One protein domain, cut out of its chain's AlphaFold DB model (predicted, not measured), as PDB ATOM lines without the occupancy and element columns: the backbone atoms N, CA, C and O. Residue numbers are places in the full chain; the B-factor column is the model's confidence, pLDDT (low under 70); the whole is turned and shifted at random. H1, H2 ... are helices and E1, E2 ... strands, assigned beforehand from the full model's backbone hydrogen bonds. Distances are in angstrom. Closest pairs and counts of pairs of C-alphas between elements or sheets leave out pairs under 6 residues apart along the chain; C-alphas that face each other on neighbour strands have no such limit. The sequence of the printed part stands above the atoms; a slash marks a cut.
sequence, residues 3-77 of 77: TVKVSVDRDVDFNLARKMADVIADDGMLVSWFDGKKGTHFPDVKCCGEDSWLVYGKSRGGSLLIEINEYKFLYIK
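What this domain is: This is residues 3 to 77 of the 77 residues of the protein "DUF5619 domain-containing protein" of Archaeoglobus sulfaticallidus PM70-1 (UniProt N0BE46). A twisted sheet of five strands forms the middle of this domain, with one helix packed on each of its faces: the longer H1 slants over E4 and E5 on one face, and the short H2 runs along E2 on the other. The sheet's order is E1, E4, E5, E2, E3; E1 and E4 are parallel and the other neighbours antiparallel, a mixed sheet. The printed part has 75 residues, with two named helices and five named strands in the order E1, H1, E2, E3, H2, E4, E5, and its class is mixed, helices and strands. The whole is compact and rounded, with a radius of gyration of the C-alphas of 11.7 A and spans of 34 by 27 by 17 A.

How they stand to each other: The sheet is twisted, its C-alphas lying up to 4.3 A off its best plane. Its inner strands E4, residues 64 to 68, and E5, residues 71 to 76, form a hairpin, with N 66 and O 73 2.8 A apart. E5 is antiparallel to E2, residues 29 to 35, with N 74 and O 32 2.8 A apart. E2 forms a hairpin with the edge strand E3, residues 40 to 42, where N 35 and O 40 are 2.8 A apart. At the other edge E1, residues 3 to 6, is parallel to E4, with N 67 and O 4 2.8 A apart. H1, residues 14 to 25, is on the sheet at a height of 8.2 A, over E4 and E5 and slantwise to the strands, at 38 degrees to E4 on the local plane. Its closest C-alphas to E4 are those of Ala 17 and Ile 68, 6.1 A apart. E1, H1 and E2 make a split strand-helix-strand unit, two strands running the same way with E4 and E5 between them, and its crossover is right-handed. H2, residues 52 to 59, is on the opposite face at a height of 8.1 A, over E2 and along the strands, at 15 degrees to E2 on the local plane. Its closest C-alphas to E2 are those of Gly 57 and Ser 32, 5.3 A apart. The helices and sheet make three layers, and H1 and H2 are apart. In both helices every O i to N i+4 pair is within hydrogen-bond range.

Where its parts are: E2 is 17.7 A long from first to last C-alpha, E5 17.2 A, H1 15.9 A, E4 13.0 A, H2 10.6 A, E1 10.0 A and E3 7.2 A. E1 begins at C-alpha 3, (-10.222, 48.025, -32.292). H1 begins at C-alpha 14, (-12.494, 30.209, -27.635), and E5 ends at C-alpha 76, (-22.034, 45.831, -34.702).

The domain as a whole: The two C-alphas farthest apart, those of Arg 10 and Cys 48, are 34.2 A apart. The printed part has no cut and no long link. Mean pLDDT of the printed part is 93.6, and residues 46 to 50 are under 70.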
ATOM      1  N   THR A   3     -10.886  49.279 -32.643       97.75
ATOM      2  CA  THR A   3     -10.222  48.025 -32.292       97.75
ATOM      3  C   THR A   3      -9.827  48.032 -30.825       97.75
ATOM      4  O   THR A   3      -9.122  48.934 -30.376       97.75
ATOM      5  N   VAL A   4     -10.229  46.990 -30.099       98.00
ATOM      6  CA  VAL A   4      -9.798  46.714 -28.726       98.00
ATOM      7  C   VAL A   4      -8.911  45.479 -28.743       98.00
ATOM      8  O   VAL A   4      -9.296  44.450 -29.292       98.00
ATOM      9  N   LYS A   5      -7.721  45.572 -28.144       98.25
ATOM     10  CA  LYS A   5      -6.783  44.450 -28.029       98.25
ATOM     11  C   LYS A   5      -6.582  44.087 -26.569       98.25
ATOM     12  O   LYS A   5      -6.252  44.953 -25.762       98.25
ATOM     13  N   VAL A   6      -6.756  42.812 -26.250       97.56
ATOM     14  CA  VAL A   6      -6.588  42.256 -24.909       97.56
ATOM     15  C   VAL A   6      -5.614  41.089 -24.986       97.56
ATOM     16  O   VAL A   6      -5.844  40.122 -25.711       97.56
ATOM     17  N   SER A   7      -4.541  41.168 -24.206       96.44
ATOM     18  CA  SER A   7      -3.609  40.059 -24.012       96.44
ATOM     19  C   SER A   7      -3.739  39.554 -22.584       96.44
ATOM     20  O   SER A   7      -3.617  40.336 -21.641       96.44
ATOM     21  N   VAL A   8      -3.997  38.260 -22.422       95.44
ATOM     22  CA  VAL A   8      -4.130  37.622 -21.109       95.44
ATOM     23  C   VAL A   8      -3.029  36.584 -20.955       95.44
ATOM     24  O   VAL A   8      -2.945  35.654 -21.755       95.44
ATOM     25  N   ASP A   9      -2.219  36.724 -19.905       94.75
ATOM     26  CA  ASP A   9      -1.121  35.807 -19.572       94.75
ATOM     27  C   ASP A   9      -1.635  34.548 -18.848       94.75
ATOM     28  O   ASP A   9      -1.386  34.309 -17.667       94.75
ATOM     29  N   ARG A  10      -2.490  33.794 -19.540       92.88
ATOM     30  CA  ARG A  10      -2.997  32.472 -19.148       92.88
ATOM     31  C   ARG A  10      -3.582  31.775 -20.370       92.88
ATOM     32  O   ARG A  10      -3.892  32.428 -21.366       92.88
ATOM     33  N   ASP A  11      -3.839  30.473 -20.268       92.81
ATOM     34  CA  ASP A  11      -4.562  29.785 -21.334       92.81
ATOM     35  C   ASP A  11      -6.025  30.252 -21.403       92.81
ATOM     36  O   ASP A  11      -6.771  30.256 -20.415       92.81
ATOM     37  N   VAL A  12      -6.414  30.686 -22.597       96.00
ATOM     38  CA  VAL A  12      -7.756  31.141 -22.938       96.00
ATOM     39  C   VAL A  12      -8.252  30.271 -24.088       96.00
ATOM     40  O   VAL A  12      -7.626  30.181 -25.154       96.00
ATOM     41  N   ASP A  13      -9.384  29.610 -23.872       97.44
ATOM     42  CA  ASP A  13     -10.109  28.916 -24.929       97.44
ATOM     43  C   ASP A  13     -11.056  29.874 -25.672       97.44
ATOM     44  O   ASP A  13     -11.328  30.995 -25.231       97.44
ATOM     45  N   PHE A  14     -11.577  29.421 -26.812       97.81
ATOM     46  CA  PHE A  14     -12.494  30.209 -27.635       97.81
ATOM     47  C   PHE A  14     -13.733  30.689 -26.862       97.81
ATOM     48  O   PHE A  14     -14.186  31.815 -27.053       97.81
ATOM     49  N   ASN A  15     -14.294  29.851 -25.984       98.00
ATOM     50  CA  ASN A  15     -15.528  30.173 -25.269       98.00
ATOM     51  C   ASN A  15     -15.302  31.277 -24.237       98.00
ATOM     52  O   ASN A  15     -16.142  32.163 -24.078       98.00
ATOM     53  N   LEU A  16     -14.171  31.234 -23.537       97.81
ATOM     54  CA  LEU A  16     -13.773  32.270 -22.603       97.81
ATOM     55  C   LEU A  16     -13.410  33.565 -23.339       97.81
ATOM     56  O   LEU A  16     -13.867  34.626 -22.921       97.81
ATOM     57  N   ALA A  17     -12.659  33.484 -24.444       98.38
ATOM     58  CA  ALA A  17     -12.375  34.631 -25.309       98.38
ATOM     59  C   ALA A  17     -13.670  35.305 -25.774       98.38
ATOM     60  O   ALA A  17     -13.854  36.501 -25.572       98.38
ATOM     61  N   ARG A  18     -14.621  34.524 -26.289       98.19
ATOM     62  CA  ARG A  18     -15.921  35.036 -26.726       98.19
ATOM     63  C   ARG A  18     -16.672  35.746 -25.601       98.19
ATOM     64  O   ARG A  18     -17.123  36.862 -25.799       98.19
ATOM     65  N   LYS A  19     -16.758  35.145 -24.408       98.19
ATOM     66  CA  LYS A  19     -17.426  35.777 -23.256       98.19
ATOM     67  C   LYS A  19     -16.769  37.096 -22.850       98.19
ATOM     68  O   LYS A  19     -17.472  38.039 -22.507       98.19
ATOM     69  N   MET A  20     -15.437  37.172 -22.875       98.12
ATOM     70  CA  MET A  20     -14.721  38.421 -22.601       98.12
ATOM     71  C   MET A  20     -15.026  39.479 -23.667       98.12
ATOM     72  O   MET A  20     -15.265  40.634 -23.324       98.12
ATOM     73  N   ALA A  21     -15.069  39.085 -24.942       98.25
ATOM     74  CA  ALA A  21     -15.416  39.981 -26.036       98.25
ATOM     75  C   ALA A  21     -16.868  40.476 -25.943       98.25
ATOM     76  O   ALA A  21     -17.097  41.667 -26.110       98.25
ATOM     77  N   ASP A  22     -17.818  39.607 -25.585       98.12
ATOM     78  CA  ASP A  22     -19.226  39.973 -25.389       98.12
ATOM     79  C   ASP A  22     -19.382  41.035 -24.281       98.12
ATOM     80  O   ASP A  22     -20.135  41.991 -24.444       98.12
ATOM     81  N   VAL A  23     -18.621  40.927 -23.181       97.94
ATOM     82  CA  VAL A  23     -18.614  41.941 -22.107       97.94
ATOM     83  C   VAL A  23     -18.033  43.275 -22.586       97.94
ATOM     84  O   VAL A  23     -18.553  44.328 -22.238       97.94
ATOM     85  N   ILE A  24     -16.961  43.248 -23.383       97.75
ATOM     86  CA  ILE A  24     -16.330  44.462 -23.934       97.75
ATOM     87  C   ILE A  24     -17.230  45.129 -24.986       97.75
ATOM     88  O   ILE A  24     -17.212  46.353 -25.124       97.75
ATOM     89  N   ALA A  25     -17.989  44.333 -25.741       97.38
ATOM     90  CA  ALA A  25     -18.845  44.812 -26.818       97.38
ATOM     91  C   ALA A  25     -20.051  45.621 -26.325       97.38
ATOM     92  O   ALA A  25     -20.559  46.417 -27.113       97.38
ATOM     93  N   ASP A  26     -20.455  45.456 -25.057       95.25
ATOM     94  CA  ASP A  26     -21.497  46.248 -24.381       95.25
ATOM     95  C   ASP A  26     -22.811  46.290 -25.186       95.25
ATOM     96  O   ASP A  26     -23.094  47.254 -25.894       95.25
ATOM     97  N   ASP A  27     -23.563  45.183 -25.151       93.69
ATOM     98  CA  ASP A  27     -24.761  44.905 -25.971       93.69
ATOM     99  C   ASP A  27     -24.536  44.841 -27.499       93.69
ATOM    100  O   ASP A  27     -25.482  44.670 -28.273       93.69
ATOM    101  N   GLY A  28     -23.283  44.895 -27.958       96.56
ATOM    102  CA  GLY A  28     -22.941  44.709 -29.365       96.56
ATOM    103  C   GLY A  28     -23.356  43.338 -29.919       96.56
ATOM    104  O   GLY A  28     -23.245  42.299 -29.263       96.56
ATOM    105  N   MET A  29     -23.766  43.304 -31.189       97.69
ATOM    106  CA  MET A  29     -24.139  42.066 -31.879       97.69
ATOM    107  C   MET A  29     -22.938  41.465 -32.615       97.69
ATOM    108  O   MET A  29     -22.414  42.073 -33.549       97.69
ATOM    109  N   LEU A  30     -22.528  40.250 -32.238       98.19
ATOM    110  CA  LEU A  30     -21.445  39.518 -32.907       98.19
ATOM    111  C   LEU A  30     -21.840  39.143 -34.343       98.19
ATOM    112  O   LEU A  30     -22.844  38.467 -34.563       98.19
ATOM    113  N   VAL A  31     -21.012  39.523 -35.316       97.44
ATOM    114  CA  VAL A  31     -21.267  39.305 -36.750       97.44
ATOM    115  C   VAL A  31     -20.361  38.238 -37.340       97.44
ATOM    116  O   VAL A  31     -20.808  37.384 -38.108       97.44
ATOM    117  N   SER A  32     -19.074  38.302 -37.015       97.31
ATOM    118  CA  SER A  32     -18.065  37.375 -37.515       97.31
ATOM    119  C   SER A  32     -16.943  37.201 -36.505       97.31
ATOM    120  O   SER A  32     -16.738  38.036 -35.625       97.31
ATOM    121  N   TRP A  33     -16.232  36.084 -36.604       97.94
ATOM    122  CA  TRP A  33     -15.140  35.765 -35.690       97.94
ATOM    123  C   TRP A  33     -14.093  34.882 -36.357       97.94
ATOM    124  O   TRP A  33     -14.379  34.213 -37.350       97.94
ATOM    125  N   PHE A  34     -12.899  34.856 -35.774       96.88
ATOM    126  CA  PHE A  34     -11.777  34.010 -36.161       96.88
ATOM    127  C   PHE A  34     -11.124  33.395 -34.920       96.88
ATOM    128  O   PHE A  34     -10.772  34.098 -33.973       96.88
ATOM    129  N   ASP A  35     -10.977  32.074 -34.936       96.81
ATOM    130  CA  ASP A  35     -10.209  31.283 -33.979       96.81
ATOM    131  C   ASP A  35      -8.809  31.056 -34.553       96.81
ATOM    132  O   ASP A  35      -8.609  30.180 -35.398       96.81
ATOM    133  N   GLY A  36      -7.836  31.844 -34.093       94.38
ATOM    134  CA  GLY A  36      -6.454  31.744 -34.554       94.38
ATOM    135  C   GLY A  36      -5.716  30.491 -34.099       94.38
ATOM    136  O   GLY A  36      -4.729  30.132 -34.734       94.38
ATOM    137  N   LYS A  37      -6.198  29.774 -33.072       94.44
ATOM    138  CA  LYS A  37      -5.600  28.490 -32.671       94.44
ATOM    139  C   LYS A  37      -5.959  27.379 -33.658       94.44
ATOM    140  O   LYS A  37      -5.137  26.506 -33.922       94.44
ATOM    141  N   LYS A  38      -7.183  27.397 -34.193       94.06
ATOM    142  CA  LYS A  38      -7.683  26.371 -35.130       94.06
ATOM    143  C   LYS A  38      -7.662  26.800 -36.594       94.06
ATOM    144  O   LYS A  38      -7.853  25.959 -37.469       94.06
ATOM    145  N   GLY A  39      -7.484  28.090 -36.867       92.19
ATOM    146  CA  GLY A  39      -7.628  28.665 -38.204       92.19
ATOM    147  C   GLY A  39      -9.072  28.654 -38.720       92.19
ATOM    148  O   GLY A  39      -9.290  28.764 -39.924       92.19
ATOM    149  N   THR A  40     -10.063  28.489 -37.839       92.94
ATOM    150  CA  THR A  40     -11.485  28.442 -38.211       92.94
ATOM    151  C   THR A  40     -12.137  29.800 -38.020       92.94
ATOM    152  O   THR A  40     -11.794  30.526 -37.093       92.94
ATOM    153  N   HIS A  41     -13.123  30.134 -38.843       94.81
ATOM    154  CA  HIS A  41     -13.851  31.395 -38.733       94.81
ATOM    155  C   HIS A  41     -15.328  31.242 -39.060       94.81
ATOM    156  O   HIS A  41     -15.750  30.277 -39.697       94.81
ATOM    157  N   PHE A  42     -16.105  32.250 -38.673       94.50
ATOM    158  CA  PHE A  42     -17.482  32.412 -39.111       94.50
ATOM    159  C   PHE A  42     -17.669  33.750 -39.831       94.50
ATOM    160  O   PHE A  42     -17.225  34.775 -39.311       94.50
ATOM    161  N   PRO A  43     -18.381  33.768 -40.969       92.56
ATOM    162  CA  PRO A  43     -18.878  32.593 -41.688       92.56
ATOM    163  C   PRO A  43     -17.724  31.771 -42.285       92.56
ATOM    164  O   PRO A  43     -16.681  32.327 -42.631       92.56
ATOM    165  N   ASP A  44     -17.903  30.451 -42.400       88.94
ATOM    166  CA  ASP A  44     -16.914  29.545 -43.010       88.94
ATOM    167  C   ASP A  44     -17.003  29.617 -44.540       88.94
ATOM    168  O   ASP A  44     -17.474  28.714 -45.231       88.94
ATOM    169  N   VAL A  45     -16.647  30.785 -45.072       80.81
ATOM    170  CA  VAL A  45     -16.634  31.054 -46.507       80.81
ATOM    171  C   VAL A  45     -15.193  31.227 -46.938       80.81
ATOM    172  O   VAL A  45     -14.533  32.203 -46.581       80.81
ATOM    173  N   LYS A  46     -14.708  30.302 -47.761       68.75
ATOM    174  CA  LYS A  46     -13.436  30.444 -48.468       68.75
ATOM    175  C   LYS A  46     -13.686  31.192 -49.774       68.75
ATOM    176  O   LYS A  46     -13.823  30.575 -50.824       68.75
ATOM    177  N   CYS A  47     -13.791  32.517 -49.712       62.88
ATOM    178  CA  CYS A  47     -13.670  33.344 -50.911       62.88
ATOM    179  C   CYS A  47     -12.545  34.348 -50.759       62.88
ATOM    180  O   CYS A  47     -12.423  34.988 -49.720       62.88
ATOM    181  N   CYS A  48     -11.836  34.558 -51.866       61.28
ATOM    182  CA  CYS A  48     -11.183  35.822 -52.161       61.28
ATOM    183  C   CYS A  48      -9.927  36.164 -51.315       61.28
ATOM    184  O   CYS A  48      -9.439  37.284 -51.423       61.28
ATOM    185  N   GLY A  49      -9.365  35.218 -50.547       63.38
ATOM    186  CA  GLY A  49      -8.078  35.369 -49.845       63.38
ATOM    187  C   GLY A  49      -8.159  35.216 -48.322       63.38
ATOM    188  O   GLY A  49      -9.165  34.745 -47.788       63.38
ATOM    189  N   GLU A  50      -7.070  35.583 -47.638       62.16
ATOM    190  CA  GLU A  50      -6.990  35.650 -46.173       62.16
ATOM    191  C   GLU A  50      -7.942  36.754 -45.658       62.16
ATOM    192  O   GLU A  50      -8.072  37.805 -46.280       62.16
ATOM    193  N   ASP A  51      -8.652  36.498 -44.554       84.69
ATOM    194  CA  ASP A  51      -9.628  37.400 -43.904       84.69
ATOM    195  C   ASP A  51     -11.042  37.536 -44.518       84.69
ATOM    196  O   ASP A  51     -11.735  38.537 -44.301       84.69
ATOM    197  N   SER A  52     -11.558  36.507 -45.197       90.88
ATOM    198  CA  SER A  52     -12.947  36.488 -45.706       90.88
ATOM    199  C   SER A  52     -14.013  36.797 -44.637       90.88
ATOM    200  O   SER A  52     -14.972  37.529 -44.895       90.88
ATOM    201  N   TRP A  53     -13.825  36.303 -43.412       94.31
ATOM    202  CA  TRP A  53     -14.694  36.568 -42.258       94.31
ATOM    203  C   TRP A  53     -14.723  38.055 -41.862       94.31
ATOM    204  O   TRP A  53     -15.764  38.576 -41.448       94.31
ATOM    205  N   LEU A  54     -13.599  38.761 -42.018       94.06
ATOM    206  CA  LEU A  54     -13.482  40.180 -41.698       94.06
ATOM    207  C   LEU A  54     -14.142  41.027 -42.784       94.06
ATOM    208  O   LEU A  54     -14.866  41.971 -42.467       94.06
ATOM    209  N   VAL A  55     -13.931  40.678 -44.058       92.81
ATOM    210  CA  VAL A  55     -14.612  41.322 -45.194       92.81
ATOM    211  C   VAL A  55     -16.124  41.161 -45.060       92.81
ATOM    212  O   VAL A  55     -16.857  42.148 -45.145       92.81
ATOM    213  N   TYR A  56     -16.589  39.942 -44.771       93.12
ATOM    214  CA  TYR A  56     -17.998  39.670 -44.506       93.12
ATOM    215  C   TYR A  56     -18.525  40.543 -43.367       93.12
ATOM    216  O   TYR A  56     -19.512  41.256 -43.544       93.12
ATOM    217  N   GLY A  57     -17.848  40.535 -42.219       94.88
ATOM    218  CA  GLY A  57     -18.292  41.279 -41.050       94.88
ATOM    219  C   GLY A  57     -18.391  42.787 -41.303       94.88
ATOM    220  O   GLY A  57     -19.407  43.403 -40.986       94.88
ATOM    221  N   LYS A  58     -17.389  43.372 -41.973       94.56
ATOM    222  CA  LYS A  58     -17.408  44.786 -42.386       94.56
ATOM    223  C   LYS A  58     -18.561  45.088 -43.342       94.56
ATOM    224  O   LYS A  58     -19.250  46.087 -43.163       94.56
ATOM    225  N   SER A  59     -18.825  44.210 -44.315       93.75
ATOM    226  CA  SER A  59     -19.935  44.384 -45.268       93.75
ATOM    227  C   SER A  59     -21.323  44.368 -44.612       93.75
ATOM    228  O   SER A  59     -22.282  44.885 -45.179       93.75
ATOM    229  N   ARG A  60     -21.435  43.793 -43.407       95.19
ATOM    230  CA  ARG A  60     -22.667  43.743 -42.606       95.19
ATOM    231  C   ARG A  60     -22.790  44.893 -41.601       95.19
ATOM    232  O   ARG A  60     -23.759  44.915 -40.854       95.19
ATOM    233  N   GLY A  61     -21.851  45.839 -41.601       96.31
ATOM    234  CA  GLY A  61     -21.856  46.994 -40.700       96.31
ATOM    235  C   GLY A  61     -21.010  46.819 -39.439       96.31
ATOM    236  O   GLY A  61     -21.095  47.656 -38.547       96.31
ATOM    237  N   GLY A  62     -20.192  45.763 -39.349       97.25
ATOM    238  CA  GLY A  62     -19.291  45.562 -38.215       97.25
ATOM    239  C   GLY A  62     -18.363  46.761 -38.007       97.25
ATOM    240  O   GLY A  62     -17.620  47.156 -38.910       97.25
ATOM    241  N   SER A  63     -18.420  47.338 -36.810       97.19
ATOM    242  CA  SER A  63     -17.785  48.609 -36.460       97.19
ATOM    243  C   SER A  63     -16.789  48.491 -35.304       97.19
ATOM    244  O   SER A  63     -15.918  49.357 -35.198       97.19
ATOM    245  N   LEU A  64     -16.846  47.406 -34.523       98.12
ATOM    246  CA  LEU A  64     -15.984  47.138 -33.371       98.12
ATOM    247  C   LEU A  64     -15.281  45.781 -33.513       98.12
ATOM    248  O   LEU A  64     -15.931  44.738 -33.516       98.12
ATOM    249  N   LEU A  65     -13.951  45.789 -33.616       98.25
ATOM    250  CA  LEU A  65     -13.110  44.595 -33.639       98.25
ATOM    251  C   LEU A  65     -12.475  44.373 -32.265       98.25
ATOM    252  O   LEU A  65     -11.748  45.224 -31.763       98.25
ATOM    253  N   ILE A  66     -12.701  43.207 -31.677       98.50
ATOM    254  CA  ILE A  66     -12.122  42.817 -30.394       98.50
ATOM    255  C   ILE A  66     -11.156  41.660 -30.644       98.50
ATOM    256  O   ILE A  66     -11.551  40.597 -31.123       98.50
ATOM    257  N   GLU A  67      -9.882  41.881 -30.340       98.44
ATOM    258  CA  GLU A  67      -8.810  40.890 -30.423       98.44
ATOM    259  C   GLU A  67      -8.458  40.427 -29.004       98.44
ATOM    260  O   GLU A  67      -8.114  41.249 -28.153       98.44
ATOM    261  N   ILE A  68      -8.544  39.122 -28.743       98.31
ATOM    262  CA  ILE A  68      -8.189  38.510 -27.457       98.31
ATOM    263  C   ILE A  68      -7.211  37.377 -27.729       98.31
ATOM    264  O   ILE A  68      -7.617  36.334 -28.237       98.31
ATOM    265  N   ASN A  69      -5.935  37.576 -27.396       97.25
ATOM    266  CA  ASN A  69      -4.842  36.680 -27.792       97.25
ATOM    267  C   ASN A  69      -4.911  36.346 -29.305       97.25
ATOM    268  O   ASN A  69      -4.774  37.243 -30.136       97.25
ATOM    269  N   GLU A  70      -5.138  35.082 -29.683       96.88
ATOM    270  CA  GLU A  70      -5.241  34.629 -31.078       96.88
ATOM    271  C   GLU A  70      -6.672  34.693 -31.646       96.88
ATOM    272  O   GLU A  70      -6.891  34.405 -32.826       96.88
ATOM    273  N   TYR A  71      -7.659  35.050 -30.828       98.19
ATOM    274  CA  TYR A  71      -9.064  35.114 -31.218       98.19
ATOM    275  C   TYR A  71      -9.453  36.528 -31.640       98.19
ATOM    276  O   TYR A  71      -9.008  37.517 -31.055       98.19
ATOM    277  N   LYS A  72     -10.326  36.634 -32.640       98.31
ATOM    278  CA  LYS A  72     -10.842  37.915 -33.132       98.31
ATOM    279  C   LYS A  72     -12.355  37.849 -33.270       98.31
ATOM    280  O   LYS A  72     -12.882  36.866 -33.783       98.31
ATOM    281  N   PHE A  73     -13.041  38.908 -32.863       98.38
ATOM    282  CA  PHE A  73     -14.498  39.001 -32.862       98.38
ATOM    283  C   PHE A  73     -14.922  40.370 -33.395       98.38
ATOM    284  O   PHE A  73     -14.460  41.393 -32.896       98.38
ATOM    285  N   LEU A  74     -15.776  40.403 -34.416       98.25
ATOM    286  CA  LEU A  74     -16.293  41.641 -34.988       98.25
ATOM    287  C   LEU A  74     -17.765  41.824 -34.622       98.25
ATOM    288  O   LEU A  74     -18.598  40.968 -34.929       98.25
ATOM    289  N   TYR A  75     -18.074  42.972 -34.029       98.50
ATOM    290  CA  TYR A  75     -19.402  43.351 -33.567       98.50
ATOM    291  C   TYR A  75     -19.955  44.543 -34.351       98.50
ATOM    292  O   TYR A  75     -19.207  45.399 -34.834       98.50
ATOM    293  N   ILE A  76     -21.282  44.600 -34.444       97.62
ATOM    294  CA  ILE A  76     -22.034  45.831 -34.702       97.62
ATOM    295  C   ILE A  76     -22.367  46.446 -33.346       97.62
ATOM    296  O   ILE A  76     -22.844  45.735 -32.459       97.62
ATOM    297  N   LYS A  77     -22.116  47.745 -33.219       85.75
ATOM    298  CA  LYS A  77     -22.516  48.566 -32.078       85.75
ATOM    299  C   LYS A  77     -23.621  49.527 -32.495       85.75
ATOM    300  O   LYS A  77     -23.568  49.968 -33.669       85.75
TER     301      LYS A  77